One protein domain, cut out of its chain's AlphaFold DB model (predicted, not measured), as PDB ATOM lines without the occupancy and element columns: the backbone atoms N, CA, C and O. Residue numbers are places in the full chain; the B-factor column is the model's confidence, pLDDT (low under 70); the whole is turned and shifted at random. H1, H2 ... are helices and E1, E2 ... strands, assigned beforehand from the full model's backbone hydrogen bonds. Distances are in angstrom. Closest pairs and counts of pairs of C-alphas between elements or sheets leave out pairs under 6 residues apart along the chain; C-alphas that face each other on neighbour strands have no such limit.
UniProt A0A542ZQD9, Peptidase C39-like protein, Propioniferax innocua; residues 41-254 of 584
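What this domain is: This is residues 41 to 254 of the 584 residues of the protein "Peptidase C39-like protein" of Propioniferax innocua (UniProt A0A542ZQD9). A rounded helical body made of two side-by-side groups: in one, H2 lies between H7 and H9 and crosses both, with H1 and H8 packed on it; in the other, the short helices H3, H4, H5 and H6 cluster together, with H3 packed on H7. A small hairpin of two strands, E1 and E2, touches no named helix, and from it the long unnamed stretch of residues 109 to 139 runs past the middle of the body to H3. The printed part has 214 residues with nine named helices and two named strands, in the order H1 H2 E1 E2 H3 H4 H5 H6 H7 H8 H9. The class is mostly helix, and the sheet, of order E1 - E2, is antiparallel. The whole is compact, with a radius of gyration of the C-alphas of 16.3 A and spans of 45 by 42 by 30 A.

Where its parts are: H1, residues 48 to 59, begins with C-alpha 48 at (21.006, -38.364, -40.708) and is 16.6 A long from first to last C-alpha. H2, residues 68 to 85, is 25.7 A long. Strands E1, residues 97 to 101, and E2, residues 104 to 108, measure 11.8 A and 12.4 A. After the stretch 109 to 139 come H3, residues 140 to 146, and H4, residues 152 to 162, 15.4 A long, with C-alpha 152 at (9.414, -23.544, -15.203). H5, residues 170 to 176, and H6, residues 180 to 187, follow. H7, residues 191 to 207, is 21.4 A long. H8, residues 224 to 229, precedes the longest helix, H9, residues 233 to 254, which is 30.8 A long and ends with C-alpha 254 at (31.399, -38.842, -23.518).

How they stand to each other: H1 and H2 form a helical hairpin and only just touch, with 3 pairs of C-alphas within 8 A, the closest being Leu 57 and Leu 75 at 7.2 A; they stand at a shallow tilt of 29 degrees, opposite ways. H2 touches H7 with residues 74 to 81 alone, about perpendicular at 76 degrees, and the closest C-alphas are those of Ala 78 and Ala 199, 4.6 A apart. H2 touches H9 at a steep tilt of 51 degrees, opposite ways, with the C-alphas of Ala 76 and Leu 243 closest at 4.9 A. H2 touches H8 with residues 80 to 85 alone, closest at the C-alphas of Lys 84 and Gln 226, 4.5 A. E1 and E2 are a hairpin, antiparallel at 165 degrees; N 99 and O 106 are 2.9 A apart and N 106 and O 99 are 2.7 A apart, both within hydrogen-bond range. H3 touches H7 about perpendicular at 88 degrees, H7 taking part with residues 192 to 196 alone, and the C-alphas of Val 146 and Leu 193 are closest at 6.6 A. H4 touches H6 at a steep tilt of 50 degrees, the same way, with the C-alphas of Leu 156 and Leu 187 closest at 6.0 A. H5 touches H4, closest at the C-alphas of Leu 156 and Arg 176, 6.6 A. Among the pairs that stay apart are H5 and H9. Every O i to N i+4 pair is within hydrogen-bond range in H1, H2, H3, H4, H5, H6, H7 and H9, and 1 of 2 is in H8.

The domain as a whole: The two C-alphas farthest apart, those of Pro 120 and Gly 253, are 47.0 A apart. The printed part has no cut. The long links are H2 to E1, E2 to H3 and H7 to H8. The mean pLDDT of the printed part is 82.0, and it is under 70 in residues 100 to 111, 119 to 136, 209 to 212, 218 to 224 and 254.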
ATOM      1  N   LEU A  41      19.426 -49.829 -36.865       85.62
ATOM      2  CA  LEU A  41      18.686 -50.314 -35.708       85.62
ATOM      3  C   LEU A  41      17.682 -51.364 -36.188       85.62
ATOM      4  O   LEU A  41      16.990 -51.128 -37.178       85.62
ATOM      5  N   ASN A  42      17.627 -52.531 -35.548       83.88
ATOM      6  CA  ASN A  42      16.814 -53.670 -35.990       83.88
ATOM      7  C   ASN A  42      16.992 -54.012 -37.488       83.88
ATOM      8  O   ASN A  42      16.033 -54.283 -38.207       83.88
ATOM      9  N   GLY A  43      18.224 -53.896 -37.997       75.75
ATOM     10  CA  GLY A  43      18.555 -54.112 -39.413       75.75
ATOM     11  C   GLY A  43      18.133 -52.995 -40.381       75.75
ATOM     12  O   GLY A  43      18.402 -53.106 -41.574       75.75
ATOM     13  N   TYR A  44      17.523 -51.907 -39.902       78.69
ATOM     14  CA  TYR A  44      17.131 -50.761 -40.726       78.69
ATOM     15  C   TYR A  44      18.121 -49.612 -40.581       78.69
ATOM     16  O   TYR A  44      18.489 -49.237 -39.472       78.69
ATOM     17  N   ALA A  45      18.532 -49.013 -41.699       83.06
ATOM     18  CA  ALA A  45      19.425 -47.860 -41.680       83.06
ATOM     19  C   ALA A  45      18.775 -46.632 -41.018       83.06
ATOM     20  O   ALA A  45      17.645 -46.267 -41.349       83.06
ATOM     21  N   LEU A  46      19.531 -45.962 -40.145       84.94
ATOM     22  CA  LEU A  46      19.138 -44.684 -39.556       84.94
ATOM     23  C   LEU A  46      19.468 -43.527 -40.508       84.94
ATOM     24  O   LEU A  46      20.563 -43.435 -41.072       84.94
ATOM     25  N   SER A  47      18.523 -42.607 -40.658       86.06
ATOM     26  CA  SER A  47      18.688 -41.341 -41.369       86.06
ATOM     27  C   SER A  47      19.658 -40.399 -40.644       86.06
ATOM     28  O   SER A  47      19.954 -40.543 -39.457       86.06
ATOM     29  N   GLU A  48      20.155 -39.377 -41.348       83.94
ATOM     30  CA  GLU A  48      21.006 -38.364 -40.708       83.94
ATOM     31  C   GLU A  48      20.258 -37.577 -39.627       83.94
ATOM     32  O   GLU A  48      20.852 -37.243 -38.607       83.94
ATOM     33  N   ALA A  49      18.962 -37.314 -39.821       85.06
ATOM     34  CA  ALA A  49      18.142 -36.629 -38.827       85.06
ATOM     35  C   ALA A  49      18.000 -37.467 -37.548       85.06
ATOM     36  O   ALA A  49      18.244 -36.943 -36.463       85.06
ATOM     37  N   GLU A  50      17.725 -38.772 -37.673       90.38
ATOM     38  CA  GLU A  50      17.647 -39.684 -36.522       90.38
ATOM     39  C   GLU A  50      18.964 -39.711 -35.753       90.38
ATOM     40  O   GLU A  50      18.983 -39.482 -34.543       90.38
ATOM     41  N   ARG A  51      20.089 -39.878 -36.455       91.31
ATOM     42  CA  ARG A  51      21.410 -39.880 -35.814       91.31
ATOM     43  C   ARG A  51      21.759 -38.535 -35.184       91.31
ATOM     44  O   ARG A  51      22.350 -38.500 -34.110       91.31
ATOM     45  N   SER A  52      21.401 -37.421 -35.824       86.38
ATOM     46  CA  SER A  52      21.607 -36.082 -35.266       86.38
ATOM     47  C   SER A  52      20.789 -35.865 -33.994       86.38
ATOM     48  O   SER A  52      21.305 -35.295 -33.035       86.38
ATOM     49  N   ASN A  53      19.541 -36.334 -33.966       88.69
ATOM     50  CA  ASN A  53      18.686 -36.239 -32.791       88.69
ATOM     51  C   ASN A  53      19.204 -37.125 -31.651       88.69
ATOM     52  O   ASN A  53      19.240 -36.669 -30.515       88.69
ATOM     53  N   MET A  54      19.703 -38.332 -31.938       92.88
ATOM     54  CA  MET A  54      20.351 -39.174 -30.920       92.88
ATOM     55  C   MET A  54      21.555 -38.473 -30.270       92.88
ATOM     56  O   MET A  54      21.687 -38.500 -29.050       92.88
ATOM     57  N   ARG A  55      22.396 -37.772 -31.046       89.38
ATOM     58  CA  ARG A  55      23.521 -36.985 -30.493       89.38
ATOM     59  C   ARG A  55      23.043 -35.865 -29.574       89.38
ATOM     60  O   ARG A  55      23.597 -35.688 -28.498       89.38
ATOM     61  N   LEU A  56      21.990 -35.147 -29.972       85.69
ATOM     62  CA  LEU A  56      21.389 -34.103 -29.139       85.69
ATOM     63  C   LEU A  56      20.922 -34.656 -27.783       85.69
ATOM     64  O   LEU A  56      21.061 -33.984 -26.764       85.69
ATOM     65  N   LEU A  57      20.385 -35.879 -27.758       90.81
ATOM     66  CA  LEU A  57      19.978 -36.534 -26.517       90.81
ATOM     67  C   LEU A  57      21.177 -36.895 -25.630       90.81
ATOM     68  O   LEU A  57      21.141 -36.643 -24.426       90.81
ATOM     69  N   VAL A  58      22.248 -37.430 -26.225       91.88
ATOM     70  CA  VAL A  58      23.499 -37.755 -25.519       91.88
ATOM     71  C   VAL A  58      24.125 -36.507 -24.887       91.88
ATOM     72  O   VAL A  58      24.498 -36.540 -23.718       91.88
ATOM     73  N   ASP A  59      24.153 -35.381 -25.602       89.69
ATOM     74  CA  ASP A  59      24.705 -34.110 -25.107       89.69
ATOM     75  C   ASP A  59      24.012 -33.585 -23.839       89.69
ATOM     76  O   ASP A  59      24.581 -32.792 -23.083       89.69
ATOM     77  N   ARG A  60      22.764 -33.999 -23.604       90.62
ATOM     78  CA  ARG A  60      21.948 -33.590 -22.452       90.62
ATOM     79  C   ARG A  60      21.803 -34.714 -21.421       90.62
ATOM     80  O   ARG A  60      21.114 -34.532 -20.417       90.62
ATOM     81  N   ALA A  61      22.451 -35.861 -21.627       92.06
ATOM     82  CA  ALA A  61      22.252 -37.055 -20.811       92.06
ATOM     83  C   ALA A  61      22.711 -36.896 -19.355       92.06
ATOM     84  O   ALA A  61      22.138 -37.513 -18.461       92.06
ATOM     85  N   ASP A  62      23.695 -36.035 -19.086       93.00
ATOM     86  CA  ASP A  62      24.151 -35.768 -17.717       93.00
ATOM     87  C   ASP A  62      23.112 -35.062 -16.841       93.00
ATOM     88  O   ASP A  62      23.198 -35.115 -15.610       93.00
ATOM     89  N   GLU A  63      22.118 -34.436 -17.468       92.88
ATOM     90  CA  GLU A  63      20.987 -33.807 -16.794       92.88
ATOM     91  C   GLU A  63      19.848 -34.791 -16.513       92.88
ATOM     92  O   GLU A  63      18.937 -34.464 -15.752       92.88
ATOM     93  N   LEU A  64      19.890 -35.999 -17.092       92.56
ATOM     94  CA  LEU A  64      18.913 -37.038 -16.796       92.56
ATOM     95  C   LEU A  64      19.135 -37.599 -15.378       92.56
ATOM     96  O   LEU A  64      20.278 -37.783 -14.930       92.56
ATOM     97  N   PRO A  65      18.043 -37.897 -14.652       90.88
ATOM     98  CA  PRO A  65      18.130 -38.544 -13.354       90.88
ATOM     99  C   PRO A  65      18.660 -39.977 -13.493       90.88
ATOM    100  O   PRO A  65      18.440 -40.641 -14.502       90.88
ATOM    101  N   GLY A  66      19.302 -40.460 -12.432       91.31
ATOM    102  CA  GLY A  66      19.805 -41.828 -12.351       91.31
ATOM    103  C   GLY A  66      21.301 -41.963 -12.621       91.31
ATOM    104  O   GLY A  66      22.001 -40.978 -12.872       91.31
ATOM    105  N   ASP A  67      21.788 -43.190 -12.486       89.56
ATOM    106  CA  ASP A  67      23.147 -43.582 -12.856       89.56
ATOM    107  C   ASP A  67      23.294 -43.798 -14.374       89.56
ATOM    108  O   ASP A  67      22.371 -43.569 -15.152       89.56
ATOM    109  N   HIS A  68      24.493 -44.186 -14.805       88.06
ATOM    110  CA  HIS A  68      24.833 -44.364 -16.217       88.06
ATOM    111  C   HIS A  68      23.883 -45.324 -16.953       88.06
ATOM    112  O   HIS A  68      23.377 -44.997 -18.024       88.06
ATOM    113  N   GLU A  69      23.599 -46.477 -16.349       84.81
ATOM    114  CA  GLU A  69      22.724 -47.507 -16.912       84.81
ATOM    115  C   GLU A  69      21.274 -47.010 -16.986       84.81
ATOM    116  O   GLU A  69      20.623 -47.120 -18.023       84.81
ATOM    117  N   GLN A  70      20.793 -46.354 -15.926       88.19
ATOM    118  CA  GLN A  70      19.451 -45.766 -15.889       88.19
ATOM    119  C   GLN A  70      19.259 -44.668 -16.943       88.19
ATOM    120  O   GLN A  70      18.182 -44.554 -17.536       88.19
ATOM    121  N   ARG A  71      20.295 -43.864 -17.203       92.81
ATOM    122  CA  ARG A  71      20.276 -42.834 -18.250       92.81
ATOM    123  C   ARG A  71      20.240 -43.457 -19.639       92.81
ATOM    124  O   ARG A  71      19.420 -43.034 -20.449       92.81
ATOM    125  N   ALA A  72      21.067 -44.475 -19.892       90.31
ATOM    126  CA  ALA A  72      21.059 -45.213 -21.154       90.31
ATOM    127  C   ALA A  72      19.683 -45.843 -21.428       90.31
ATOM    128  O   ALA A  72      19.142 -45.664 -22.516       90.31
ATOM    129  N   HIS A  73      19.073 -46.471 -20.418       92.75
ATOM    130  CA  HIS A  73      17.714 -47.014 -20.500       92.75
ATOM    131  C   HIS A  73      16.670 -45.939 -20.827       92.75
ATOM    132  O   HIS A  73      15.918 -46.060 -21.793       92.75
ATOM    133  N   THR A  74      16.671 -44.836 -20.073       92.50
ATOM    134  CA  THR A  74      15.726 -43.723 -20.269       92.50
ATOM    135  C   THR A  74      15.825 -43.145 -21.687       92.50
ATOM    136  O   THR A  74      14.811 -42.879 -22.336       92.50
ATOM    137  N   LEU A  75      17.051 -42.981 -22.193       94.94
ATOM    138  CA  LEU A  75      17.316 -42.542 -23.562       94.94
ATOM    139  C   LEU A  75      16.834 -43.560 -24.596       94.94
ATOM    140  O   LEU A  75      16.207 -43.170 -25.583       94.94
ATOM    141  N   ALA A  76      17.092 -44.846 -24.370       94.94
ATOM    142  CA  ALA A  76      16.705 -45.921 -25.269       94.94
ATOM    143  C   ALA A  76      15.187 -46.013 -25.434       94.94
ATOM    144  O   ALA A  76      14.698 -45.985 -26.561       94.94
ATOM    145  N   VAL A  77      14.429 -46.017 -24.335       93.38
ATOM    146  CA  VAL A  77      12.961 -46.073 -24.377       93.38
ATOM    147  C   VAL A  77      12.382 -44.843 -25.079       93.38
ATOM    148  O   VAL A  77      11.544 -44.977 -25.974       93.38
ATOM    149  N   ALA A  78      12.842 -43.638 -24.725       93.44
ATOM    150  CA  ALA A  78      12.367 -42.413 -25.366       93.44
ATOM    151  C   ALA A  78      12.706 -42.373 -26.866       93.44
ATOM    152  O   ALA A  78      11.906 -41.904 -27.675       93.44
ATOM    153  N   THR A  79      13.873 -42.894 -27.253       94.62
ATOM    154  CA  THR A  79      14.306 -42.973 -28.657       94.62
ATOM    155  C   THR A  79      13.503 -44.003 -29.432       94.62
ATOM    156  O   THR A  79      13.055 -43.697 -30.535       94.62
ATOM    157  N   TRP A  80      13.266 -45.186 -28.856       94.56
ATOM    158  CA  TRP A  80      12.388 -46.207 -29.428       94.56
ATOM    159  C   TRP A  80      11.000 -45.633 -29.702       94.56
ATOM    160  O   TRP A  80      10.455 -45.789 -30.794       94.56
ATOM    161  N   TRP A  81      10.452 -44.897 -28.738       91.81
ATOM    162  CA  TRP A  81       9.167 -44.243 -28.905       91.81
ATOM    163  C   TRP A  81       9.179 -43.206 -30.031       91.81
ATOM    164  O   TRP A  81       8.335 -43.228 -30.928       91.81
ATOM    165  N   ALA A  82      10.170 -42.315 -30.024       90.75
ATOM    166  CA  ALA A  82      10.315 -41.260 -31.016       90.75
ATOM    167  C   ALA A  82      10.515 -41.788 -32.440       90.75
ATOM    168  O   ALA A  82       9.973 -41.215 -33.390       90.75
ATOM    169  N   ILE A  83      11.297 -42.861 -32.601       90.88
ATOM    170  CA  ILE A  83      11.576 -43.457 -33.907       90.88
ATOM    171  C   ILE A  83      10.365 -44.232 -34.416       90.88
ATOM    172  O   ILE A  83       9.945 -44.026 -35.553       90.88
ATOM    173  N   LYS A  84       9.725 -45.031 -33.552       88.25
ATOM    174  CA  LYS A  84       8.452 -45.705 -33.827       88.25
ATOM    175  C   LYS A  84       7.409 -44.702 -34.311       88.25
ATOM    176  O   LYS A  84       6.749 -44.938 -35.316       88.25
ATOM    177  N   GLU A  85       7.263 -43.588 -33.607       84.75
ATOM    178  CA  GLU A  85       6.251 -42.589 -33.918       84.75
ATOM    179  C   GLU A  85       6.651 -41.640 -35.048       84.75
ATOM    180  O   GLU A  85       5.808 -40.874 -35.490       84.75
ATOM    181  N   GLY A  86       7.902 -41.647 -35.518       83.19
ATOM    182  CA  GLY A  86       8.364 -40.836 -36.648       83.19
ATOM    183  C   GLY A  86       9.086 -39.513 -36.325       83.19
ATOM    184  O   GLY A  86       9.978 -39.168 -37.105       83.19
ATOM    185  N   PRO A  87       8.813 -38.764 -35.228       84.88
ATOM    186  CA  PRO A  87       9.483 -37.491 -34.943       84.88
ATOM    187  C   PRO A  87      11.000 -37.538 -34.866       84.88
ATOM    188  O   PRO A  87      11.631 -36.523 -35.142       84.88
ATOM    189  N   LEU A  88      11.602 -38.693 -34.565       89.31
ATOM    190  CA  LEU A  88      13.062 -38.804 -34.567       89.31
ATOM    191  C   LEU A  88      13.671 -38.547 -35.960       89.31
ATOM    192  O   LEU A  88      14.821 -38.135 -36.051       89.31
ATOM    193  N   SER A  89      12.904 -38.725 -37.040       86.12
ATOM    194  CA  SER A  89      13.327 -38.429 -38.419       86.12
ATOM    195  C   SER A  89      13.202 -36.954 -38.819       86.12
ATOM    196  O   SER A  89      13.631 -36.568 -39.908       86.12
ATOM    197  N   ILE A  90      12.643 -36.113 -37.948       82.38
ATOM    198  CA  ILE A  90      12.467 -34.681 -38.193       82.38
ATOM    199  C   ILE A  90      13.701 -33.942 -37.657       82.38
ATOM    200  O   ILE A  90      14.089 -34.184 -36.513       82.38
ATOM    201  N   PRO A  91      14.344 -33.048 -38.431       82.44
ATOM    202  CA  PRO A  91      15.474 -32.269 -37.926       82.44
ATOM    203  C   PRO A  91      15.109 -31.514 -36.639       82.44
ATOM    204  O   PRO A  91      14.076 -30.855 -36.601       82.44
ATOM    205  N   ALA A  92      15.963 -31.540 -35.606       74.38
ATOM    206  CA  ALA A  92      15.709 -30.834 -34.338       74.38
ATOM    207  C   ALA A  92      15.418 -29.326 -34.492       74.38
ATOM    208  O   ALA A  92      14.761 -28.727 -33.640       74.38
ATOM    209  N   SER A  93      15.900 -28.706 -35.577       73.06
ATOM    210  CA  SER A  93      15.614 -27.308 -35.916       73.06
ATOM    211  C   SER A  93      14.150 -27.042 -36.256       73.06
ATOM    212  O   SER A  93      13.717 -25.892 -36.223       73.06
ATOM    213  N   ASP A  94      13.400 -28.080 -36.619       77.88
ATOM    214  CA  ASP A  94      12.033 -27.951 -37.084       77.88
ATOM    215  C   ASP A  94      11.080 -28.126 -35.902       77.88
ATOM    216  O   ASP A  94      11.106 -29.114 -35.166       77.88
ATOM    217  N   ILE A  95      10.202 -27.141 -35.718       79.12
ATOM    218  CA  ILE A  95       9.180 -27.199 -34.677       79.12
ATOM    219  C   ILE A  95       8.091 -28.153 -35.146       79.12
ATOM    220  O   ILE A  95       7.219 -27.792 -35.937       79.12
ATOM    221  N   TYR A  96       8.147 -29.378 -34.639       78.81
ATOM    222  CA  TYR A  96       7.114 -30.372 -34.859       78.81
ATOM    223  C   TYR A  96       5.958 -30.193 -33.872       78.81
ATOM    224  O   TYR A  96       6.167 -29.943 -32.682       78.81
ATOM    225  N   ASN A  97       4.730 -30.316 -34.368       75.19
ATOM    226  CA  ASN A  97       3.522 -30.436 -33.564       75.19
ATOM    227  C   ASN A  97       2.781 -31.710 -33.981       75.19
ATOM    228  O   ASN A  97       2.635 -32.000 -35.171       75.19
ATOM    229  N   ASN A  98       2.280 -32.451 -32.995       73.38
ATOM    230  CA  ASN A  98       1.358 -33.549 -33.242       73.38
ATOM    231  C   ASN A  98       0.260 -33.559 -32.190       73.38
ATOM    232  O   ASN A  98       0.551 -33.866 -31.035       73.38
ATOM    233  N   CYS A  99      -0.964 -33.232 -32.605       72.50
ATOM    234  CA  CYS A  99      -2.143 -33.259 -31.759       72.50
ATOM    235  C   CYS A  99      -3.311 -34.036 -32.336       72.50
ATOM    236  O   CYS A  99      -3.546 -34.021 -33.533       72.50
ATOM    237  N   HIS A 100      -4.105 -34.653 -31.466       69.69
ATOM    238  CA  HIS A 100      -5.414 -35.177 -31.834       69.69
ATOM    239  C   HIS A 100      -6.484 -34.102 -31.595       69.69
ATOM    240  O   HIS A 100      -6.849 -33.824 -30.455       69.69
ATOM    241  N   GLU A 101      -6.990 -33.483 -32.659       67.12
ATOM    242  CA  GLU A 101      -8.032 -32.457 -32.602       67.12
ATOM    243  C   GLU A 101      -9.281 -32.905 -33.360       67.12
ATOM    244  O   GLU A 101      -9.224 -33.315 -34.518       67.12
ATOM    245  N   ASN A 102     -10.452 -32.786 -32.726       66.31
ATOM    246  CA  ASN A 102     -11.751 -33.065 -33.354       66.31
ATOM    247  C   ASN A 102     -11.871 -34.467 -33.994       66.31
ATOM    248  O   ASN A 102     -12.590 -34.639 -34.980       66.31
ATOM    249  N   GLY A 103     -11.190 -35.474 -33.436       63.69
ATOM    250  CA  GLY A 103     -11.185 -36.835 -33.976       63.69
ATOM    251  C   GLY A 103     -10.177 -37.067 -35.109       63.69
ATOM    252  O   GLY A 103     -10.272 -38.090 -35.786       63.69
ATOM    253  N   ALA A 104      -9.251 -36.134 -35.347       59.88
ATOM    254  CA  ALA A 104      -8.218 -36.241 -36.370       59.88
ATOM    255  C   ALA A 104      -6.840 -35.848 -35.827       59.88
ATOM    256  O   ALA A 104      -6.708 -34.884 -35.077       59.88
ATOM    257  N   ASP A 105      -5.802 -36.553 -36.268       66.69
ATOM    258  CA  ASP A 105      -4.428 -36.178 -35.952       66.69
ATOM    259  C   ASP A 105      -3.995 -34.997 -36.831       66.69
ATOM    260  O   ASP A 105      -3.938 -35.090 -38.057       66.69
ATOM    261  N   HIS A 106      -3.688 -33.868 -36.210       65.81
ATOM    262  CA  HIS A 106      -2.911 -32.776 -36.772       65.81
ATOM    263  C   HIS A 106      -1.438 -33.081 -36.559       65.81
ATOM    264  O   HIS A 106      -0.918 -32.959 -35.457       65.81
ATOM    265  N   ARG A 107      -0.779 -33.501 -37.637       69.69
ATOM    266  CA  ARG A 107       0.648 -33.818 -37.669       69.69
ATOM    267  C   ARG A 107       1.299 -32.836 -38.623       69.69
ATOM    268  O   ARG A 107       0.980 -32.852 -39.810       69.69
ATOM    269  N   GLY A 108       2.171 -31.973 -38.125       56.66
ATOM    270  CA  GLY A 108       2.691 -30.904 -38.964       56.66
ATOM    271  C   GLY A 108       3.825 -30.130 -38.325       56.66
ATOM    272  O   GLY A 108       3.746 -29.684 -37.181       56.66
ATOM    273  N   GLY A 109       4.886 -29.959 -39.109       52.00
ATOM    274  CA  GLY A 109       5.922 -28.960 -38.897       52.00
ATOM    275  C   GLY A 109       5.516 -27.632 -39.521       52.00
ATOM    276  O   GLY A 109       6.299 -27.047 -40.262       52.00
ATOM    277  N   ASP A 110       4.298 -27.148 -39.252       53.53
ATOM    278  CA  ASP A 110       3.794 -25.854 -39.746       53.53
ATOM    279  C   ASP A 110       4.739 -24.698 -39.367       53.53
ATOM    280  O   ASP A 110       4.599 -23.575 -39.853       53.53
ATOM    281  N   GLY A 111       5.708 -24.981 -38.488       65.69
ATOM    282  CA  GLY A 111       6.747 -24.070 -38.059       65.69
ATOM    283  C   GLY A 111       6.175 -22.970 -37.186       65.69
ATOM    284  O   GLY A 111       6.870 -21.986 -36.961       65.69
ATOM    285  N   ASP A 112       4.925 -23.114 -36.727       82.88
ATOM    286  CA  ASP A 112       4.293 -22.167 -35.829       82.88
ATOM    287  C   ASP A 112       4.644 -22.520 -34.370       82.88
ATOM    288  O   ASP A 112       4.056 -23.441 -33.790       82.88
ATOM    289  N   PRO A 113       5.600 -21.800 -33.751       84.31
ATOM    290  CA  PRO A 113       5.963 -21.965 -32.344       84.31
ATOM    291  C   PRO A 113       4.818 -21.654 -31.372       84.31
ATOM    292  O   PRO A 113       4.917 -21.991 -30.191       84.31
ATOM    293  N   LEU A 114       3.765 -20.971 -31.833       87.88
ATOM    294  CA  LEU A 114       2.630 -20.536 -31.019       87.88
ATOM    295  C   LEU A 114       1.388 -21.402 -31.230       87.88
ATOM    296  O   LEU A 114       0.333 -21.097 -30.673       87.88
ATOM    297  N   PHE A 115       1.499 -22.476 -32.014       84.19
ATOM    298  CA  PHE A 115       0.403 -23.408 -32.198       84.19
ATOM    299  C   PHE A 115       0.042 -24.085 -30.865       84.19
ATOM    300  O   PHE A 115       0.886 -24.687 -30.195       84.19
ATOM    301  N   GLU A 116      -1.232 -23.990 -30.485       80.00
ATOM    302  CA  GLU A 116      -1.785 -24.614 -29.286       80.00
ATOM    303  C   GLU A 116      -2.772 -25.706 -29.675       80.00
ATOM    304  O   GLU A 116      -3.766 -25.440 -30.353       80.00
ATOM    305  N   CYS A 117      -2.536 -26.912 -29.165       72.12
ATOM    306  CA  CYS A 117      -3.393 -28.060 -29.411       72.12
ATOM    307  C   CYS A 117      -4.763 -27.852 -28.748       72.12
ATOM    308  O   CYS A 117      -4.904 -27.911 -27.521       72.12
ATOM    309  N   ASN A 118      -5.794 -27.574 -29.536       70.69
ATOM    310  CA  ASN A 118      -7.138 -27.305 -29.042       70.69
ATOM    311  C   ASN A 118      -8.010 -28.554 -29.131       70.69
ATOM    312  O   ASN A 118      -8.844 -28.687 -30.023       70.69
ATOM    313  N   ASP A 119      -7.886 -29.436 -28.139       65.50
ATOM    314  CA  ASP A 119      -8.934 -30.419 -27.870       65.50
ATOM    315  C   ASP A 119     -10.070 -29.761 -27.051       65.50
ATOM    316  O   ASP A 119      -9.848 -29.385 -25.888       65.50
ATOM    317  N   PRO A 120     -11.285 -29.596 -27.617       60.34
ATOM    318  CA  PRO A 120     -12.436 -29.057 -26.897       60.34
ATOM    319  C   PRO A 120     -12.953 -29.986 -25.786       60.34
ATOM    320  O   PRO A 120     -13.686 -29.506 -24.918       60.34
ATOM    321  N   ALA A 121     -12.596 -31.279 -25.785       60.47
ATOM    322  CA  ALA A 121     -12.900 -32.189 -24.678       60.47
ATOM    323  C   ALA A 121     -11.976 -31.959 -23.470       60.47
ATOM    324  O   ALA A 121     -12.355 -32.265 -22.337       60.47
ATOM    325  N   GLY A 122     -10.817 -31.333 -23.690       55.38
ATOM    326  CA  GLY A 122      -9.888 -30.912 -22.649       55.38
ATOM    327  C   GLY A 122      -9.194 -32.065 -21.930       55.38
ATOM    328  O   GLY A 122      -8.621 -31.820 -20.868       55.38
ATOM    329  N   THR A 123      -9.262 -33.286 -22.464       54.56
ATOM    330  CA  THR A 123      -8.739 -34.473 -21.783       54.56
ATOM    331  C   THR A 123      -7.333 -34.829 -22.218       54.56
ATOM    332  O   THR A 123      -6.580 -35.287 -21.367       54.56
ATOM    333  N   ASP A 124      -6.928 -34.524 -23.455       55.69
ATOM    334  CA  ASP A 124      -5.669 -35.056 -23.973       55.69
ATOM    335  C   ASP A 124      -4.880 -33.988 -24.739       55.69
ATOM    336  O   ASP A 124      -5.182 -33.623 -25.877       55.69
ATOM    337  N   ILE A 125      -3.870 -33.426 -24.071       50.66
ATOM    338  CA  ILE A 125      -2.914 -32.525 -24.712       50.66
ATOM    339  C   ILE A 125      -1.796 -33.384 -25.279       50.66
ATOM    340  O   ILE A 125      -0.932 -33.861 -24.551       50.66
ATOM    341  N   TRP A 126      -1.820 -33.564 -26.585       59.00
ATOM    342  CA  TRP A 126      -0.745 -34.206 -27.314       59.00
ATOM    343  C   TRP A 126       0.053 -33.079 -27.967       59.00
ATOM    344  O   TRP A 126      -0.429 -32.445 -28.899       59.00
ATOM    345  N   GLN A 127       1.210 -32.722 -27.414       54.91
ATOM    346  CA  GLN A 127       2.118 -31.781 -28.065       54.91
ATOM    347  C   GLN A 127       3.544 -32.213 -27.767       54.91
ATOM    348  O   GLN A 127       3.907 -32.391 -26.606       54.91
ATOM    349  N   VAL A 128       4.318 -32.463 -28.819       61.47
ATOM    350  CA  VAL A 128       5.548 -33.252 -28.719       61.47
ATOM    351  C   VAL A 128       6.678 -32.659 -29.541       61.47
ATOM    352  O   VAL A 128       6.454 -32.136 -30.631       61.47
ATOM    353  N   GLY A 129       7.884 -32.719 -28.973       62.00
ATOM    354  CA  GLY A 129       9.142 -32.405 -29.647       62.00
ATOM    355  C   GLY A 129       9.776 -33.633 -30.287       62.00
ATOM    356  O   GLY A 129       9.079 -34.518 -30.779       62.00
ATOM    357  N   ILE A 130      11.108 -33.710 -30.226       65.94
ATOM    358  CA  ILE A 130      11.912 -34.811 -30.789       65.94
ATOM    359  C   ILE A 130      11.559 -36.198 -30.227       65.94
ATOM    360  O   ILE A 130      11.996 -37.201 -30.776       65.94
ATOM    361  N   HIS A 131      10.776 -36.268 -29.147       64.56
ATOM    362  CA  HIS A 131      10.539 -37.490 -28.389       64.56
ATOM    363  C   HIS A 131       9.255 -38.247 -28.742       64.56
ATOM    364  O   HIS A 131       8.866 -39.100 -27.966       64.56
ATOM    365  N   GLY A 132       8.586 -37.991 -29.869       58.28
ATOM    366  CA  GLY A 132       7.427 -38.810 -30.271       58.28
ATOM    367  C   GLY A 132       6.101 -38.400 -29.626       58.28
ATOM    368  O   GLY A 132       6.087 -37.596 -28.710       58.28
ATOM    369  N   VAL A 133       4.984 -38.924 -30.144       55.50
ATOM    370  CA  VAL A 133       3.589 -38.513 -29.852       55.50
ATOM    371  C   VAL A 133       3.132 -39.001 -28.476       55.50
ATOM    372  O   VAL A 133       3.640 -39.980 -27.973       55.50
ATOM    373  N   GLN A 134       2.127 -38.374 -27.873       60.03
ATOM    374  CA  GLN A 134       1.380 -38.949 -26.742       60.03
ATOM    375  C   GLN A 134       2.000 -38.917 -25.335       60.03
ATOM    376  O   GLN A 134       1.793 -39.813 -24.526       60.03
ATOM    377  N   VAL A 135       2.704 -37.843 -24.993       62.88
ATOM    378  CA  VAL A 135       3.285 -37.691 -23.651       62.88
ATOM    379  C   VAL A 135       2.323 -36.954 -22.729       62.88
ATOM    380  O   VAL A 135       1.749 -35.934 -23.117       62.88
ATOM    381  N   ALA A 136       2.181 -37.424 -21.488       65.12
ATOM    382  CA  ALA A 136       1.461 -36.686 -20.457       65.12
ATOM    383  C   ALA A 136       2.053 -35.273 -20.287       65.12
ATOM    384  O   ALA A 136       3.269 -35.079 -20.323       65.12
ATOM    385  N   ALA A 137       1.190 -34.278 -20.079       72.12
ATOM    386  CA  ALA A 137       1.611 -32.888 -19.947       72.12
ATOM    387  C   ALA A 137       2.669 -32.709 -18.841       72.12
ATOM    388  O   ALA A 137       2.427 -33.066 -17.686       72.12
ATOM    389  N   VAL A 138       3.806 -32.086 -19.176       81.00
ATOM    390  CA  VAL A 138       4.880 -31.820 -18.209       81.00
ATOM    391  C   VAL A 138       4.432 -30.741 -17.220       81.00
ATOM    392  O   VAL A 138       4.251 -29.573 -17.565       81.00
ATOM    393  N   SER A 139       4.215 -31.135 -15.970       84.38
ATOM    394  CA  SER A 139       3.797 -30.243 -14.885       84.38
ATOM    395  C   SER A 139       4.969 -29.469 -14.270       84.38
ATOM    396  O   SER A 139       6.126 -29.875 -14.357       84.38
ATOM    397  N   ALA A 140       4.669 -28.371 -13.567       84.44
ATOM    398  CA  ALA A 140       5.675 -27.635 -12.796       84.44
ATOM    399  C   ALA A 140       6.367 -28.517 -11.735       84.44
ATOM    400  O   ALA A 140       7.566 -28.375 -11.495       84.44
ATOM    401  N   ASP A 141       5.632 -29.464 -11.143       88.06
ATOM    402  CA  ASP A 141       6.179 -30.416 -10.174       88.06
ATOM    403  C   ASP A 141       7.185 -31.365 -10.841       88.06
ATOM    404  O   ASP A 141       8.264 -31.606 -10.288       88.06
ATOM    405  N   GLN A 142       6.895 -31.835 -12.060       87.19
ATOM    406  CA  GLN A 142       7.844 -32.626 -12.851       87.19
ATOM    407  C   GLN A 142       9.109 -31.833 -13.186       87.19
ATOM    408  O   GLN A 142      10.194 -32.383 -13.023       87.19
ATOM    409  N   VAL A 143       9.003 -30.547 -13.553       92.19
ATOM    410  CA  VAL A 143      10.189 -29.693 -13.779       92.19
ATOM    411  C   VAL A 143      11.088 -29.692 -12.548       92.19
ATOM    412  O   VAL A 143      12.274 -29.983 -12.653       92.19
ATOM    413  N   SER A 144      10.522 -29.445 -11.364       90.81
ATOM    414  CA  SER A 144      11.307 -29.405 -10.124       90.81
ATOM    415  C   SER A 144      11.908 -30.757  -9.718       90.81
ATOM    416  O   SER A 144      12.927 -30.793  -9.030       90.81
ATOM    417  N   THR A 145      11.278 -31.859 -10.135       91.38
ATOM    418  CA  THR A 145      11.717 -33.225  -9.823       91.38
ATOM    419  C   THR A 145      12.846 -33.672 -10.747       91.38
ATOM    420  O   THR A 145      13.829 -34.237 -10.277       91.38
ATOM    421  N   VAL A 146      12.708 -33.417 -12.050       91.25
ATOM    422  CA  VAL A 146      13.662 -33.847 -13.083       91.25
ATOM    423  C   VAL A 146      14.838 -32.879 -13.207       91.25
ATOM    424  O   VAL A 146      15.961 -33.319 -13.412       91.25
ATOM    425  N   LEU A 147      14.607 -31.575 -13.019       93.56
ATOM    426  CA  LEU A 147      15.628 -30.526 -13.070       93.56
ATOM    427  C   LEU A 147      15.702 -29.776 -11.726       93.56
ATOM    428  O   LEU A 147      15.236 -28.634 -11.619       93.56
ATOM    429  N   PRO A 148      16.282 -30.384 -10.672       92.75
ATOM    430  CA  PRO A 148      16.340 -29.772  -9.351       92.75
ATOM    431  C   PRO A 148      16.990 -28.386  -9.384       92.75
ATOM    432  O   PRO A 148      18.132 -28.219  -9.806       92.75
ATOM    433  N   GLY A 149      16.264 -27.380  -8.891       93.06
ATOM    434  CA  GLY A 149      16.734 -25.993  -8.843       93.06
ATOM    435  C   GLY A 149      16.392 -25.147 -10.072       93.06
ATOM    436  O   GLY A 149      16.600 -23.936 -10.012       93.06
ATOM    437  N   SER A 150      15.818 -25.737 -11.123       95.19
ATOM    438  CA  SER A 150      15.288 -24.997 -12.271       95.19
ATOM    439  C   SER A 150      13.836 -24.585 -12.033       95.19
ATOM    440  O   SER A 150      13.030 -25.353 -11.501       95.19
ATOM    441  N   SER A 151      13.482 -23.361 -12.423       96.62
ATOM    442  CA  SER A 151      12.087 -22.936 -12.514       96.62
ATOM    443  C   SER A 151      11.458 -23.396 -13.833       96.62
ATOM    444  O   SER A 151      12.150 -23.779 -14.776       96.62
ATOM    445  N   VAL A 152      10.125 -23.323 -13.929       95.38
ATOM    446  CA  VAL A 152       9.414 -23.544 -15.203       95.38
ATOM    447  C   VAL A 152       9.913 -22.586 -16.287       95.38
ATOM    448  O   VAL A 152      10.055 -22.985 -17.437       95.38
ATOM    449  N   ASP A 153      10.205 -21.337 -15.920       97.19
ATOM    450  CA  ASP A 153      10.689 -20.326 -16.859       97.19
ATOM    451  C   ASP A 153      12.095 -20.660 -17.380       97.19
ATOM    452  O   ASP A 153      12.328 -20.564 -18.582       97.19
ATOM    453  N   ASP A 154      12.992 -21.153 -16.516       96.44
ATOM    454  CA  ASP A 154      14.334 -21.602 -16.925       96.44
ATOM    455  C   ASP A 154      14.248 -22.763 -17.930       96.44
ATOM    456  O   ASP A 154      14.921 -22.753 -18.961       96.44
ATOM    457  N   ALA A 155      13.366 -23.735 -17.668       95.25
ATOM    458  CA  ALA A 155      13.142 -24.867 -18.564       95.25
ATOM    459  C   ALA A 155      12.521 -24.443 -19.909       95.25
ATOM    460  O   ALA A 155      12.885 -24.977 -20.955       95.25
ATOM    461  N   LEU A 156      11.615 -23.458 -19.916       95.12
ATOM    462  CA  LEU A 156      11.070 -22.900 -21.159       95.12
ATOM    463  C   LEU A 156      12.144 -22.172 -21.971       95.12
ATOM    464  O   LEU A 156      12.207 -22.348 -23.184       95.12
ATOM    465  N   VAL A 157      13.003 -21.384 -21.320       96.19
ATOM    466  CA  VAL A 157      14.126 -20.688 -21.971       96.19
ATOM    467  C   VAL A 157      15.100 -21.683 -22.606       96.19
ATOM    468  O   VAL A 157      15.512 -21.478 -23.751       96.19
ATOM    469  N   ALA A 158      15.439 -22.763 -21.897       92.44
ATOM    470  CA  ALA A 158      16.285 -23.829 -22.424       92.44
ATOM    471  C   ALA A 158      15.632 -24.512 -23.637       92.44
ATOM    472  O   ALA A 158      16.233 -24.552 -24.706       92.44
ATOM    473  N   SER A 159      14.364 -24.916 -23.516       90.69
ATOM    474  CA  SER A 159      13.611 -25.553 -24.607       90.69
ATOM    475  C   SER A 159      13.519 -24.678 -25.866       90.69
ATOM    476  O   SER A 159      13.749 -25.142 -26.979       90.69
ATOM    477  N   LEU A 160      13.237 -23.380 -25.706       92.19
ATOM    478  CA  LEU A 160      13.221 -22.425 -26.820       92.19
ATOM    479  C   LEU A 160      14.590 -22.343 -27.506       92.19
ATOM    480  O   LEU A 160      14.667 -22.360 -28.735       92.19
ATOM    481  N   SER A 161      15.663 -22.301 -26.714       91.00
ATOM    482  CA  SER A 161      17.035 -22.217 -27.221       91.00
ATOM    483  C   SER A 161      17.453 -23.479 -27.984       91.00
ATOM    484  O   SER A 161      18.055 -23.353 -29.051       91.00
ATOM    485  N   ASP A 162      17.080 -24.664 -27.491       84.25
ATOM    486  CA  ASP A 162      17.347 -25.961 -28.137       84.25
ATOM    487  C   ASP A 162      16.728 -26.038 -29.545       84.25
ATOM    488  O   ASP A 162      17.289 -26.654 -30.450       84.25
ATOM    489  N   HIS A 163      15.615 -25.330 -29.763       84.56
ATOM    490  CA  HIS A 163      14.913 -25.244 -31.047       84.56
ATOM    491  C   HIS A 163      15.191 -23.948 -31.828       84.56
ATOM    492  O   HIS A 163      14.462 -23.603 -32.758       84.56
ATOM    493  N   GLY A 164      16.242 -23.205 -31.467       88.44
ATOM    494  CA  GLY A 164      16.665 -22.005 -32.195       88.44
ATOM    495  C   GLY A 164      15.692 -20.822 -32.113       88.44
ATOM    496  O   GLY A 164      15.768 -19.906 -32.937       88.44
ATOM    497  N   VAL A 165      14.787 -20.812 -31.131       90.50
ATOM    498  CA  VAL A 165      13.863 -19.705 -30.866       90.50
ATOM    499  C   VAL A 165      14.470 -18.777 -29.817       90.50
ATOM    500  O   VAL A 165      14.795 -19.208 -28.717       90.50
ATOM    501  N   ASP A 166      14.590 -17.484 -30.136       95.12
ATOM    502  CA  ASP A 166      15.074 -16.469 -29.190       95.12
ATOM    503  C   ASP A 166      14.112 -16.344 -27.988       95.12
ATOM    504  O   ASP A 166      12.982 -15.866 -28.172       95.12
ATOM    505  N   PRO A 167      14.533 -16.716 -26.760       96.50
ATOM    506  CA  PRO A 167      13.671 -16.676 -25.579       96.50
ATOM    507  C   PRO A 167      13.246 -15.262 -25.163       96.50
ATOM    508  O   PRO A 167      12.245 -15.094 -24.462       96.50
ATOM    509  N   GLU A 168      14.000 -14.247 -25.591       97.38
ATOM    510  CA  GLU A 168      13.716 -12.834 -25.335       97.38
ATOM    511  C   GLU A 168      13.005 -12.154 -26.517       97.38
ATOM    512  O   GLU A 168      12.520 -11.025 -26.394       97.38
ATOM    513  N   GLY A 169      12.904 -12.850 -27.653       96.50
ATOM    514  CA  GLY A 169      12.158 -12.421 -28.828       96.50
ATOM    515  C   GLY A 169      10.641 -12.473 -28.623       96.50
ATOM    516  O   GLY A 169      10.137 -13.031 -27.651       96.50
ATOM    517  N   GLU A 170       9.888 -11.904 -29.571       97.06
ATOM    518  CA  GLU A 170       8.415 -11.851 -29.514       97.06
ATOM    519  C   GLU A 170       7.796 -13.246 -29.335       97.06
ATOM    520  O   GLU A 170       6.956 -13.440 -28.459       97.06
ATOM    521  N   THR A 171       8.273 -14.228 -30.101       94.69
ATOM    522  CA  THR A 171       7.856 -15.628 -29.990       94.69
ATOM    523  C   THR A 171       8.206 -16.237 -28.633       94.69
ATOM    524  O   THR A 171       7.334 -16.816 -27.991       94.69
ATOM    525  N   GLY A 172       9.455 -16.104 -28.173       96.12
ATOM    526  CA  GLY A 172       9.884 -16.680 -26.895       96.12
ATOM    527  C   GLY A 172       9.104 -16.101 -25.716       96.12
ATOM    528  O   GLY A 172       8.625 -16.837 -24.854       96.12
ATOM    529  N   GLN A 173       8.862 -14.791 -25.733       97.62
ATOM    530  CA  GLN A 173       8.020 -14.122 -24.745       97.62
ATOM    531  C   GLN A 173       6.547 -14.541 -24.850       97.62
ATOM    532  O   GLN A 173       5.884 -14.660 -23.820       97.62
ATOM    533  N   ALA A 174       6.021 -14.786 -26.053       96.00
ATOM    534  CA  ALA A 174       4.661 -15.292 -26.233       96.00
ATOM    535  C   ALA A 174       4.495 -16.718 -25.685       96.00
ATOM    536  O   ALA A 174       3.473 -17.005 -25.073       96.00
ATOM    537  N   VAL A 175       5.508 -17.577 -25.815       93.62
ATOM    538  CA  VAL A 175       5.527 -18.911 -25.193       93.62
ATOM    539  C   VAL A 175       5.595 -18.806 -23.669       93.62
ATOM    540  O   VAL A 175       4.758 -19.372 -22.966       93.62
ATOM    541  N   ARG A 176       6.549 -18.030 -23.142       96.25
ATOM    542  CA  ARG A 176       6.774 -17.880 -21.693       96.25
ATOM    543  C   ARG A 176       5.600 -17.236 -20.966       96.25
ATOM    544  O   ARG A 176       5.283 -17.639 -19.852       96.25
ATOM    545  N   ASN A 177       4.920 -16.281 -21.595       96.12
ATOM    546  CA  ASN A 177       3.740 -15.608 -21.037       96.12
ATOM    547  C   ASN A 177       2.411 -16.187 -21.553       96.12
ATOM    548  O   ASN A 177       1.350 -15.613 -21.287       96.12
ATOM    549  N   GLY A 178       2.476 -17.266 -22.336       92.00
ATOM    550  CA  GLY A 178       1.342 -17.870 -23.018       92.00
ATOM    551  C   GLY A 178       0.417 -18.643 -22.089       92.00
ATOM    552  O   GLY A 178       0.491 -18.561 -20.861       92.00
ATOM    553  N   SER A 179      -0.492 -19.410 -22.685       90.12
ATOM    554  CA  SER A 179      -1.351 -20.298 -21.908       90.12
ATOM    555  C   SER A 179      -0.516 -21.377 -21.201       90.12
ATOM    556  O   SER A 179       0.563 -21.758 -21.661       90.12
ATOM    557  N   GLN A 180      -1.039 -21.932 -20.101       86.56
ATOM    558  CA  GLN A 180      -0.424 -23.097 -19.451       86.56
ATOM    559  C   GLN A 180      -0.230 -24.253 -20.443       86.56
ATOM    560  O   GLN A 180       0.747 -24.987 -20.353       86.56
ATOM    561  N   ARG A 181      -1.144 -24.397 -21.409       81.81
ATOM    562  CA  ARG A 181      -1.089 -25.443 -22.425       81.81
ATOM    563  C   ARG A 181       0.086 -25.238 -23.384       81.81
ATOM    564  O   ARG A 181       0.835 -26.181 -23.613       81.81
ATOM    565  N   LEU A 182       0.289 -24.010 -23.863       86.06
ATOM    566  CA  LEU A 182       1.438 -23.660 -24.699       86.06
ATOM    567  C   LEU A 182       2.756 -23.922 -23.960       86.06
ATOM    568  O   LEU A 182       3.665 -24.541 -24.506       86.06
ATOM    569  N   GLN A 183       2.838 -23.511 -22.692       90.44
ATOM    570  CA  GLN A 183       4.010 -23.772 -21.855       90.44
ATOM    571  C   GLN A 183       4.273 -25.277 -21.700       90.44
ATOM    572  O   GLN A 183       5.401 -25.717 -21.881       90.44
ATOM    573  N   GLN A 184       3.248 -26.082 -21.414       86.00
ATOM    574  CA  GLN A 184       3.385 -27.538 -21.281       86.00
ATOM    575  C   GLN A 184       3.881 -28.198 -22.570       86.00
ATOM    576  O   GLN A 184       4.769 -29.047 -22.511       86.00
ATOM    577  N   GLY A 185       3.373 -27.772 -23.729       83.19
ATOM    578  CA  GLY A 185       3.859 -28.252 -25.019       83.19
ATOM    579  C   GLY A 185       5.326 -27.904 -25.268       83.19
ATOM    580  O   GLY A 185       6.070 -28.707 -25.821       83.19
ATOM    581  N   TRP A 186       5.781 -26.726 -24.839       88.31
ATOM    582  CA  TRP A 186       7.197 -26.355 -24.910       88.31
ATOM    583  C   TRP A 186       8.066 -27.078 -23.879       88.31
ATOM    584  O   TRP A 186       9.191 -27.453 -24.192       88.31
ATOM    585  N   LEU A 187       7.565 -27.366 -22.681       89.50
ATOM    586  CA  LEU A 187       8.293 -28.196 -21.716       89.50
ATOM    587  C   LEU A 187       8.467 -29.636 -22.216       89.50
ATOM    588  O   LEU A 187       9.525 -30.217 -22.003       89.50
ATOM    589  N   ALA A 188       7.486 -30.192 -22.933       86.06
ATOM    590  CA  ALA A 188       7.596 -31.514 -23.559       86.06
ATOM    591  C   ALA A 188       8.640 -31.576 -24.697       86.06
ATOM    592  O   ALA A 188       9.071 -32.662 -25.082       86.06
ATOM    593  N   ARG A 189       9.059 -30.421 -25.230       87.00
ATOM    594  CA  ARG A 189      10.145 -30.299 -26.220       87.00
ATOM    595  C   ARG A 189      11.534 -30.245 -25.602       87.00
ATOM    596  O   ARG A 189      12.509 -30.527 -26.285       87.00
ATOM    597  N   HIS A 190      11.624 -29.904 -24.320       90.44
ATOM    598  CA  HIS A 190      12.899 -29.848 -23.624       90.44
ATOM    599  C   HIS A 190      13.535 -31.242 -23.600       90.44
ATOM    600  O   HIS A 190      12.930 -32.164 -23.052       90.44
ATOM    601  N   ALA A 191      14.770 -31.377 -24.093       88.19
ATOM    602  CA  ALA A 191      15.425 -32.674 -24.293       88.19
ATOM    603  C   ALA A 191      15.380 -33.584 -23.050       88.19
ATOM    604  O   ALA A 191      15.097 -34.770 -23.148       88.19
ATOM    605  N   VAL A 192      15.598 -33.035 -21.852       91.94
ATOM    606  CA  VAL A 192      15.568 -33.811 -20.595       91.94
ATOM    607  C   VAL A 192      14.139 -34.138 -20.136       91.94
ATOM    608  O   VAL A 192      13.802 -35.301 -19.923       91.94
ATOM    609  N   LEU A 193      13.281 -33.120 -19.977       91.56
ATOM    610  CA  LEU A 193      11.916 -33.288 -19.462       91.56
ATOM    611  C   LEU A 193      11.056 -34.148 -20.388       91.56
ATOM    612  O   LEU A 193      10.330 -35.015 -19.906       91.56
ATOM    613  N   GLY A 194      11.164 -33.912 -21.697       89.12
ATOM    614  CA  GLY A 194      10.506 -34.696 -22.730       89.12
ATOM    615  C   GLY A 194      10.941 -36.154 -22.669       89.12
ATOM    616  O   GLY A 194      10.082 -37.011 -22.490       89.12
ATOM    617  N   THR A 195      12.253 -36.436 -22.707       91.00
ATOM    618  CA  THR A 195      12.786 -37.811 -22.600       91.00
ATOM    619  C   THR A 195      12.216 -38.548 -21.391       91.00
ATOM    620  O   THR A 195      11.665 -39.633 -21.549       91.00
ATOM    621  N   VAL A 196      12.302 -37.962 -20.190       91.38
ATOM    622  CA  VAL A 196      11.836 -38.629 -18.962       91.38
ATOM    623  C   VAL A 196      10.334 -38.893 -19.009       91.38
ATOM    624  O   VAL A 196       9.891 -39.986 -18.662       91.38
ATOM    625  N   ALA A 197       9.541 -37.908 -19.434       88.62
ATOM    626  CA  ALA A 197       8.092 -38.049 -19.484       88.62
ATOM    627  C   ALA A 197       7.653 -39.103 -20.519       88.62
ATOM    628  O   ALA A 197       6.737 -39.879 -20.249       88.62
ATOM    629  N   VAL A 198       8.325 -39.158 -21.674       88.69
ATOM    630  CA  VAL A 198       8.059 -40.140 -22.737       88.69
ATOM    631  C   VAL A 198       8.441 -41.533 -22.290       88.69
ATOM    632  O   VAL A 198       7.628 -42.440 -22.425       88.69
ATOM    633  N   ALA A 199       9.652 -41.705 -21.753       90.56
ATOM    634  CA  ALA A 199      10.142 -43.008 -21.328       90.56
ATOM    635  C   ALA A 199       9.192 -43.641 -20.304       90.56
ATOM    636  O   ALA A 199       8.738 -44.765 -20.492       90.56
ATOM    637  N   GLN A 200       8.771 -42.862 -19.302       87.56
ATOM    638  CA  GLN A 200       7.812 -43.312 -18.291       87.56
ATOM    639  C   GLN A 200       6.466 -43.742 -18.889       87.56
ATOM    640  O   GLN A 200       5.915 -44.763 -18.477       87.56
ATOM    641  N   ALA A 201       5.922 -42.973 -19.838       85.19
ATOM    642  CA  ALA A 201       4.654 -43.304 -20.488       85.19
ATOM    643  C   ALA A 201       4.785 -44.555 -21.372       85.19
ATOM    644  O   ALA A 201       4.003 -45.494 -21.237       85.19
ATOM    645  N   ALA A 202       5.817 -44.605 -22.214       87.56
ATOM    646  CA  ALA A 202       6.101 -45.714 -23.117       87.56
ATOM    647  C   ALA A 202       6.354 -47.033 -22.364       87.56
ATOM    648  O   ALA A 202       5.821 -48.079 -22.741       87.56
ATOM    649  N   GLU A 203       7.112 -46.995 -21.266       87.44
ATOM    650  CA  GLU A 203       7.305 -48.149 -20.385       87.44
ATOM    651  C   GLU A 203       5.983 -48.624 -19.789       87.44
ATOM    652  O   GLU A 203       5.633 -49.801 -19.899       87.44
ATOM    653  N   ALA A 204       5.236 -47.707 -19.170       83.19
ATOM    654  CA  ALA A 204       4.005 -48.042 -18.475       83.19
ATOM    655  C   ALA A 204       2.949 -48.618 -19.426       83.19
ATOM    656  O   ALA A 204       2.286 -49.595 -19.078       83.19
ATOM    657  N   GLU A 205       2.803 -48.037 -20.612       82.69
ATOM    658  CA  GLU A 205       1.704 -48.345 -21.523       82.69
ATOM    659  C   GLU A 205       2.038 -49.444 -22.524       82.69
ATOM    660  O   GLU A 205       1.135 -50.182 -22.915       82.69
ATOM    661  N   CYS A 206       3.307 -49.574 -22.918       83.62
ATOM    662  CA  CYS A 206       3.697 -50.466 -24.004       83.62
ATOM    663  C   CYS A 206       4.675 -51.555 -23.576       83.62
ATOM    664  O   CYS A 206       4.471 -52.711 -23.929       83.62
ATOM    665  N   LEU A 207       5.721 -51.232 -22.813       83.00
ATOM    666  CA  LEU A 207       6.805 -52.192 -22.550       83.00
ATOM    667  C   LEU A 207       6.587 -53.044 -21.288       83.00
ATOM    668  O   LEU A 207       7.198 -54.100 -21.151       83.00
ATOM    669  N   SER A 208       5.678 -52.649 -20.391       76.81
ATOM    670  CA  SER A 208       5.397 -53.356 -19.128       76.81
ATOM    671  C   SER A 208       4.542 -54.631 -19.264       76.81
ATOM    672  O   SER A 208       4.161 -55.238 -18.260       76.81
ATOM    673  N   GLY A 209       4.214 -55.050 -20.493       59.66
ATOM    674  CA  GLY A 209       3.380 -56.227 -20.773       59.66
ATOM    675  C   GLY A 209       1.869 -55.974 -20.701       59.66
ATOM    676  O   GLY A 209       1.076 -56.892 -20.911       59.66
ATOM    677  N   ALA A 210       1.442 -54.736 -20.440       57.00
ATOM    678  CA  ALA A 210       0.085 -54.305 -20.743       57.00
ATOM    679  C   ALA A 210      -0.025 -54.156 -22.268       57.00
ATOM    680  O   ALA A 210       0.370 -53.141 -22.821       57.00
ATOM    681  N   GLU A 211      -0.502 -55.190 -22.967       54.69
ATOM    682  CA  GLU A 211      -0.654 -55.180 -24.429       54.69
ATOM    683  C   GLU A 211      -1.739 -54.189 -24.873       54.69
ATOM    684  O   GLU A 211      -2.861 -54.556 -25.238       54.69
ATOM    685  N   ALA A 212      -1.432 -52.899 -24.837       67.31
ATOM    686  CA  ALA A 212      -2.282 -51.921 -25.463       67.31
ATOM    687  C   ALA A 212      -2.086 -52.077 -26.975       67.31
ATOM    688  O   ALA A 212      -1.024 -51.795 -27.518       67.31
ATOM    689  N   SER A 213      -3.110 -52.563 -27.679       71.00
ATOM    690  CA  SER A 213      -3.023 -52.909 -29.108       71.00
ATOM    691  C   SER A 213      -2.677 -51.734 -30.033       71.00
ATOM    692  O   SER A 213      -2.541 -51.923 -31.233       71.00
ATOM    693  N   TRP A 214      -2.612 -50.514 -29.501       76.75
ATOM    694  CA  TRP A 214      -2.182 -49.312 -30.210       76.75
ATOM    695  C   TRP A 214      -0.666 -49.064 -30.092       76.75
ATOM    696  O   TRP A 214      -0.107 -48.315 -30.888       76.75
ATOM    697  N   CYS A 215       0.014 -49.709 -29.134       81.75
ATOM    698  CA  CYS A 215       1.464 -49.634 -28.958       81.75
ATOM    699  C   CYS A 215       2.239 -50.329 -30.075       81.75
ATOM    700  O   CYS A 215       3.393 -49.981 -30.319       81.75
ATOM    701  N   PHE A 216       1.620 -51.306 -30.727       84.75
ATOM    702  CA  PHE A 216       2.263 -52.160 -31.710       84.75
ATOM    703  C   PHE A 216       1.406 -52.215 -32.961       84.75
ATOM    704  O   PHE A 216       0.176 -52.154 -32.882       84.75
ATOM    705  N   SER A 217       2.035 -52.331 -34.125       75.62
ATOM    706  CA  SER A 217       1.290 -52.447 -35.372       75.62
ATOM    707  C   SER A 217       1.887 -53.495 -36.282       75.62
ATOM    708  O   SER A 217       3.047 -53.413 -36.650       75.62
ATOM    709  N   THR A 218       1.055 -54.431 -36.728       60.75
ATOM    710  CA  THR A 218       1.446 -55.500 -37.658       60.75
ATOM    711  C   THR A 218       1.121 -55.190 -39.119       60.75
ATOM    712  O   THR A 218       1.498 -55.941 -40.012       60.75
ATOM    713  N   GLY A 219       0.415 -54.093 -39.398       49.16
ATOM    714  CA  GLY A 219       0.125 -53.702 -40.781       49.16
ATOM    715  C   GLY A 219      -0.864 -52.556 -40.985       49.16
ATOM    716  O   GLY A 219      -1.424 -52.474 -42.072       49.16
ATOM    717  N   THR A 220      -1.151 -51.703 -39.990       49.66
ATOM    718  CA  THR A 220      -2.085 -50.558 -40.156       49.66
ATOM    719  C   THR A 220      -1.634 -49.218 -39.550       49.66
ATOM    720  O   THR A 220      -2.391 -48.246 -39.583       49.66
ATOM    721  N   ALA A 221      -0.415 -49.145 -39.017       53.88
ATOM    722  CA  ALA A 221       0.251 -47.950 -38.520       53.88
ATOM    723  C   ALA A 221       0.258 -46.786 -39.507       53.88
ATOM    724  O   ALA A 221       0.479 -46.954 -40.709       53.88
ATOM    725  N   THR A 222       0.132 -45.582 -38.956       59.25
ATOM    726  CA  THR A 222       0.282 -44.336 -39.711       59.25
ATOM    727  C   THR A 222       1.743 -44.017 -40.052       59.25
ATOM    728  O   THR A 222       1.981 -43.252 -40.981       59.25
ATOM    729  N   TRP A 223       2.712 -44.589 -39.328       65.25
ATOM    730  CA  TRP A 223       4.143 -44.402 -39.585       65.25
ATOM    731  C   TRP A 223       4.801 -45.719 -40.006       65.25
ATOM    732  O   TRP A 223       4.670 -46.706 -39.280       65.25
ATOM    733  N   PRO A 224       5.552 -45.755 -41.125       67.44
ATOM    734  CA  PRO A 224       6.270 -46.958 -41.553       67.44
ATOM    735  C   PRO A 224       7.262 -47.476 -40.505       67.44
ATOM    736  O   PRO A 224       7.492 -48.678 -40.400       67.44
ATOM    737  N   SER A 225       7.816 -46.573 -39.696       77.81
ATOM    738  CA  SER A 225       8.735 -46.893 -38.608       77.81
ATOM    739  C   SER A 225       8.087 -47.696 -37.474       77.81
ATOM    740  O   SER A 225       8.797 -48.446 -36.805       77.81
ATOM    741  N   GLN A 226       6.757 -47.656 -37.301       78.19
ATOM    742  CA  GLN A 226       6.074 -48.524 -36.332       78.19
ATOM    743  C   GLN A 226       6.268 -50.007 -36.678       78.19
ATOM    744  O   GLN A 226       6.525 -50.791 -35.778       78.19
ATOM    745  N   TYR A 227       6.244 -50.406 -37.955       75.25
ATOM    746  CA  TYR A 227       6.504 -51.807 -38.330       75.25
ATOM    747  C   TYR A 227       7.971 -52.197 -38.192       75.25
ATOM    748  O   TYR A 227       8.282 -53.357 -37.947       75.25
ATOM    749  N   ARG A 228       8.877 -51.234 -38.385       79.69
ATOM    750  CA  ARG A 228      10.321 -51.473 -38.318       79.69
ATOM    751  C   ARG A 228      10.796 -51.653 -36.887       79.69
ATOM    752  O   ARG A 228      11.656 -52.483 -36.640       79.69
ATOM    753  N   TYR A 229      10.246 -50.874 -35.962       86.56
ATOM    754  CA  TYR A 229      10.779 -50.768 -34.602       86.56
ATOM    755  C   TYR A 229       9.782 -51.186 -33.518       86.56
ATOM    756  O   TYR A 229      10.176 -51.357 -32.368       86.56
ATOM    757  N   ALA A 230       8.501 -51.357 -33.854       89.44
ATOM    758  CA  ALA A 230       7.457 -51.774 -32.918       89.44
ATOM    759  C   ALA A 230       6.333 -52.638 -33.544       89.44
ATOM    760  O   ALA A 230       5.148 -52.362 -33.310       89.44
ATOM    761  N   PRO A 231       6.646 -53.676 -34.348       78.12
ATOM    762  CA  PRO A 231       5.612 -54.541 -34.918       78.12
ATOM    763  C   PRO A 231       4.869 -55.347 -33.844       78.12
ATOM    764  O   PRO A 231       3.669 -55.598 -33.955       78.12
ATOM    765  N   ASP A 232       5.584 -55.692 -32.775       80.31
ATOM    766  CA  ASP A 232       5.110 -56.379 -31.584       80.31
ATOM    767  C   ASP A 232       5.986 -56.000 -30.375       80.31
ATOM    768  O   ASP A 232       6.996 -55.294 -30.500       80.31
ATOM    769  N   LEU A 233       5.583 -56.452 -29.185       80.81
ATOM    770  CA  LEU A 233       6.323 -56.215 -27.946       80.81
ATOM    771  C   LEU A 233       7.736 -56.813 -27.995       80.81
ATOM    772  O   LEU A 233       8.674 -56.184 -27.518       80.81
ATOM    773  N   ALA A 234       7.898 -58.004 -28.577       76.19
ATOM    774  CA  ALA A 234       9.181 -58.701 -28.601       76.19
ATOM    775  C   ALA A 234      10.229 -57.913 -29.398       76.19
ATOM    776  O   ALA A 234      11.318 -57.637 -28.899       76.19
ATOM    777  N   THR A 235       9.862 -57.478 -30.599       78.50
ATOM    778  CA  THR A 235      10.698 -56.640 -31.455       78.50
ATOM    779  C   THR A 235      10.964 -55.292 -30.798       78.50
ATOM    780  O   THR A 235      12.094 -54.820 -30.816       78.50
ATOM    781  N   SER A 236       9.958 -54.692 -30.157       84.50
ATOM    782  CA  SER A 236      10.126 -53.425 -29.433       84.50
ATOM    783  C   SER A 236      11.169 -53.528 -28.320       84.50
ATOM    784  O   SER A 236      12.040 -52.671 -28.213       84.50
ATOM    785  N   LEU A 237      11.120 -54.597 -27.521       82.75
ATOM    786  CA  LEU A 237      12.102 -54.852 -26.467       82.75
ATOM    787  C   LEU A 237      13.500 -55.128 -27.038       82.75
ATOM    788  O   LEU A 237      14.483 -54.663 -26.469       82.75
ATOM    789  N   ALA A 238      13.597 -55.832 -28.171       77.50
ATOM    790  CA  ALA A 238      14.872 -56.042 -28.858       77.50
ATOM    791  C   ALA A 238      15.476 -54.712 -29.340       77.50
ATOM    792  O   ALA A 238      16.642 -54.433 -29.075       77.50
ATOM    793  N   VAL A 239      14.663 -53.850 -29.960       86.31
ATOM    794  CA  VAL A 239      15.080 -52.511 -30.402       86.31
ATOM    795  C   VAL A 239      15.514 -51.641 -29.220       86.31
ATOM    796  O   VAL A 239      16.532 -50.959 -29.308       86.31
ATOM    797  N   VAL A 240      14.770 -51.662 -28.109       90.56
ATOM    798  CA  VAL A 240      15.151 -50.939 -26.883       90.56
ATOM    799  C   VAL A 240      16.487 -51.449 -26.347       90.56
ATOM    800  O   VAL A 240      17.339 -50.634 -26.020       90.56
ATOM    801  N   SER A 241      16.722 -52.761 -26.334       83.00
ATOM    802  CA  SER A 241      17.998 -53.332 -25.887       83.00
ATOM    803  C   SER A 241      19.177 -52.947 -26.797       83.00
ATOM    804  O   SER A 241      20.246 -52.590 -26.303       83.00
ATOM    805  N   GLU A 242      18.989 -52.936 -28.122       85.69
ATOM    806  CA  GLU A 242      19.999 -52.419 -29.059       85.69
ATOM    807  C   GLU A 242      20.309 -50.935 -28.795       85.69
ATOM    808  O   GLU A 242      21.473 -50.524 -28.797       85.69
ATOM    809  N   LEU A 243      19.274 -50.128 -28.532       94.00
ATOM    810  CA  LEU A 243      19.421 -48.714 -28.194       94.00
ATOM    811  C   LEU A 243      20.106 -48.501 -26.842       94.00
ATOM    812  O   LEU A 243      20.909 -47.581 -26.729       94.00
ATOM    813  N   GLU A 244      19.821 -49.318 -25.829       91.69
ATOM    814  CA  GLU A 244      20.485 -49.261 -24.521       91.69
ATOM    815  C   GLU A 244      21.987 -49.453 -24.661       91.69
ATOM    816  O   GLU A 244      22.753 -48.647 -24.137       91.69
ATOM    817  N   GLN A 245      22.402 -50.477 -25.413       84.75
ATOM    818  CA  GLN A 245      23.814 -50.718 -25.680       84.75
ATOM    819  C   GLN A 245      24.433 -49.536 -26.431       84.75
ATOM    820  O   GLN A 245      25.479 -49.032 -26.029       84.75
ATOM    821  N   ALA A 246      23.759 -49.038 -27.472       89.50
ATOM    822  CA  ALA A 246      24.240 -47.887 -28.228       89.50
ATOM    823  C   ALA A 246      24.384 -46.632 -27.351       89.50
ATOM    824  O   ALA A 246      25.377 -45.915 -27.458       89.50
ATOM    825  N   TYR A 247      23.418 -46.352 -26.471       93.44
ATOM    826  CA  TYR A 247      23.497 -45.220 -25.550       93.44
ATOM    827  C   TYR A 247      24.562 -45.419 -24.480       93.44
ATOM    828  O   TYR A 247      25.272 -44.463 -24.194       93.44
ATOM    829  N   ALA A 248      24.730 -46.622 -23.933       88.69
ATOM    830  CA  ALA A 248      25.817 -46.912 -23.005       88.69
ATOM    831  C   ALA A 248      27.185 -46.639 -23.652       88.69
ATOM    832  O   ALA A 248      27.985 -45.899 -23.084       88.69
ATOM    833  N   ASP A 249      27.406 -47.125 -24.878       88.38
ATOM    834  CA  ASP A 249      28.654 -46.906 -25.620       88.38
ATOM    835  C   ASP A 249      28.887 -45.416 -25.927       88.38
ATOM    836  O   ASP A 249      30.000 -44.897 -25.783       88.38
ATOM    837  N   MET A 250      27.834 -44.696 -26.336       91.56
ATOM    838  CA  MET A 250      27.916 -43.256 -26.593       91.56
ATOM    839  C   MET A 250      28.225 -42.468 -25.317       91.56
ATOM    840  O   MET A 250      29.049 -41.554 -25.358       91.56
ATOM    841  N   LEU A 251      27.601 -42.821 -24.192       89.75
ATOM    842  CA  LEU A 251      27.837 -42.177 -22.903       89.75
ATOM    843  C   LEU A 251      29.245 -42.476 -22.371       89.75
ATOM    844  O   LEU A 251      29.919 -41.548 -21.932       89.75
ATOM    845  N   ASP A 252      29.758 -43.699 -22.509       87.06
ATOM    846  CA  ASP A 252      31.142 -44.037 -22.146       87.06
ATOM    847  C   ASP A 252      32.166 -43.237 -22.976       87.06
ATOM    848  O   ASP A 252      33.192 -42.779 -22.459       87.06
ATOM    849  N   GLY A 253      31.865 -43.000 -24.260       75.69
ATOM    850  CA  GLY A 253      32.647 -42.124 -25.136       75.69
ATOM    851  C   GLY A 253      32.616 -40.646 -24.728       75.69
ATOM    852  O   GLY A 253      33.605 -39.940 -24.922       75.69
ATOM    853  N   VAL A 254      31.520 -40.185 -24.117       59.81
ATOM    854  CA  VAL A 254      31.399 -38.842 -23.518       59.81
ATOM    855  C   VAL A 254      32.135 -38.762 -22.174       59.81
ATOM    856  O   VAL A 254      32.753 -37.744 -21.860       59.81
TER     857      VAL A 254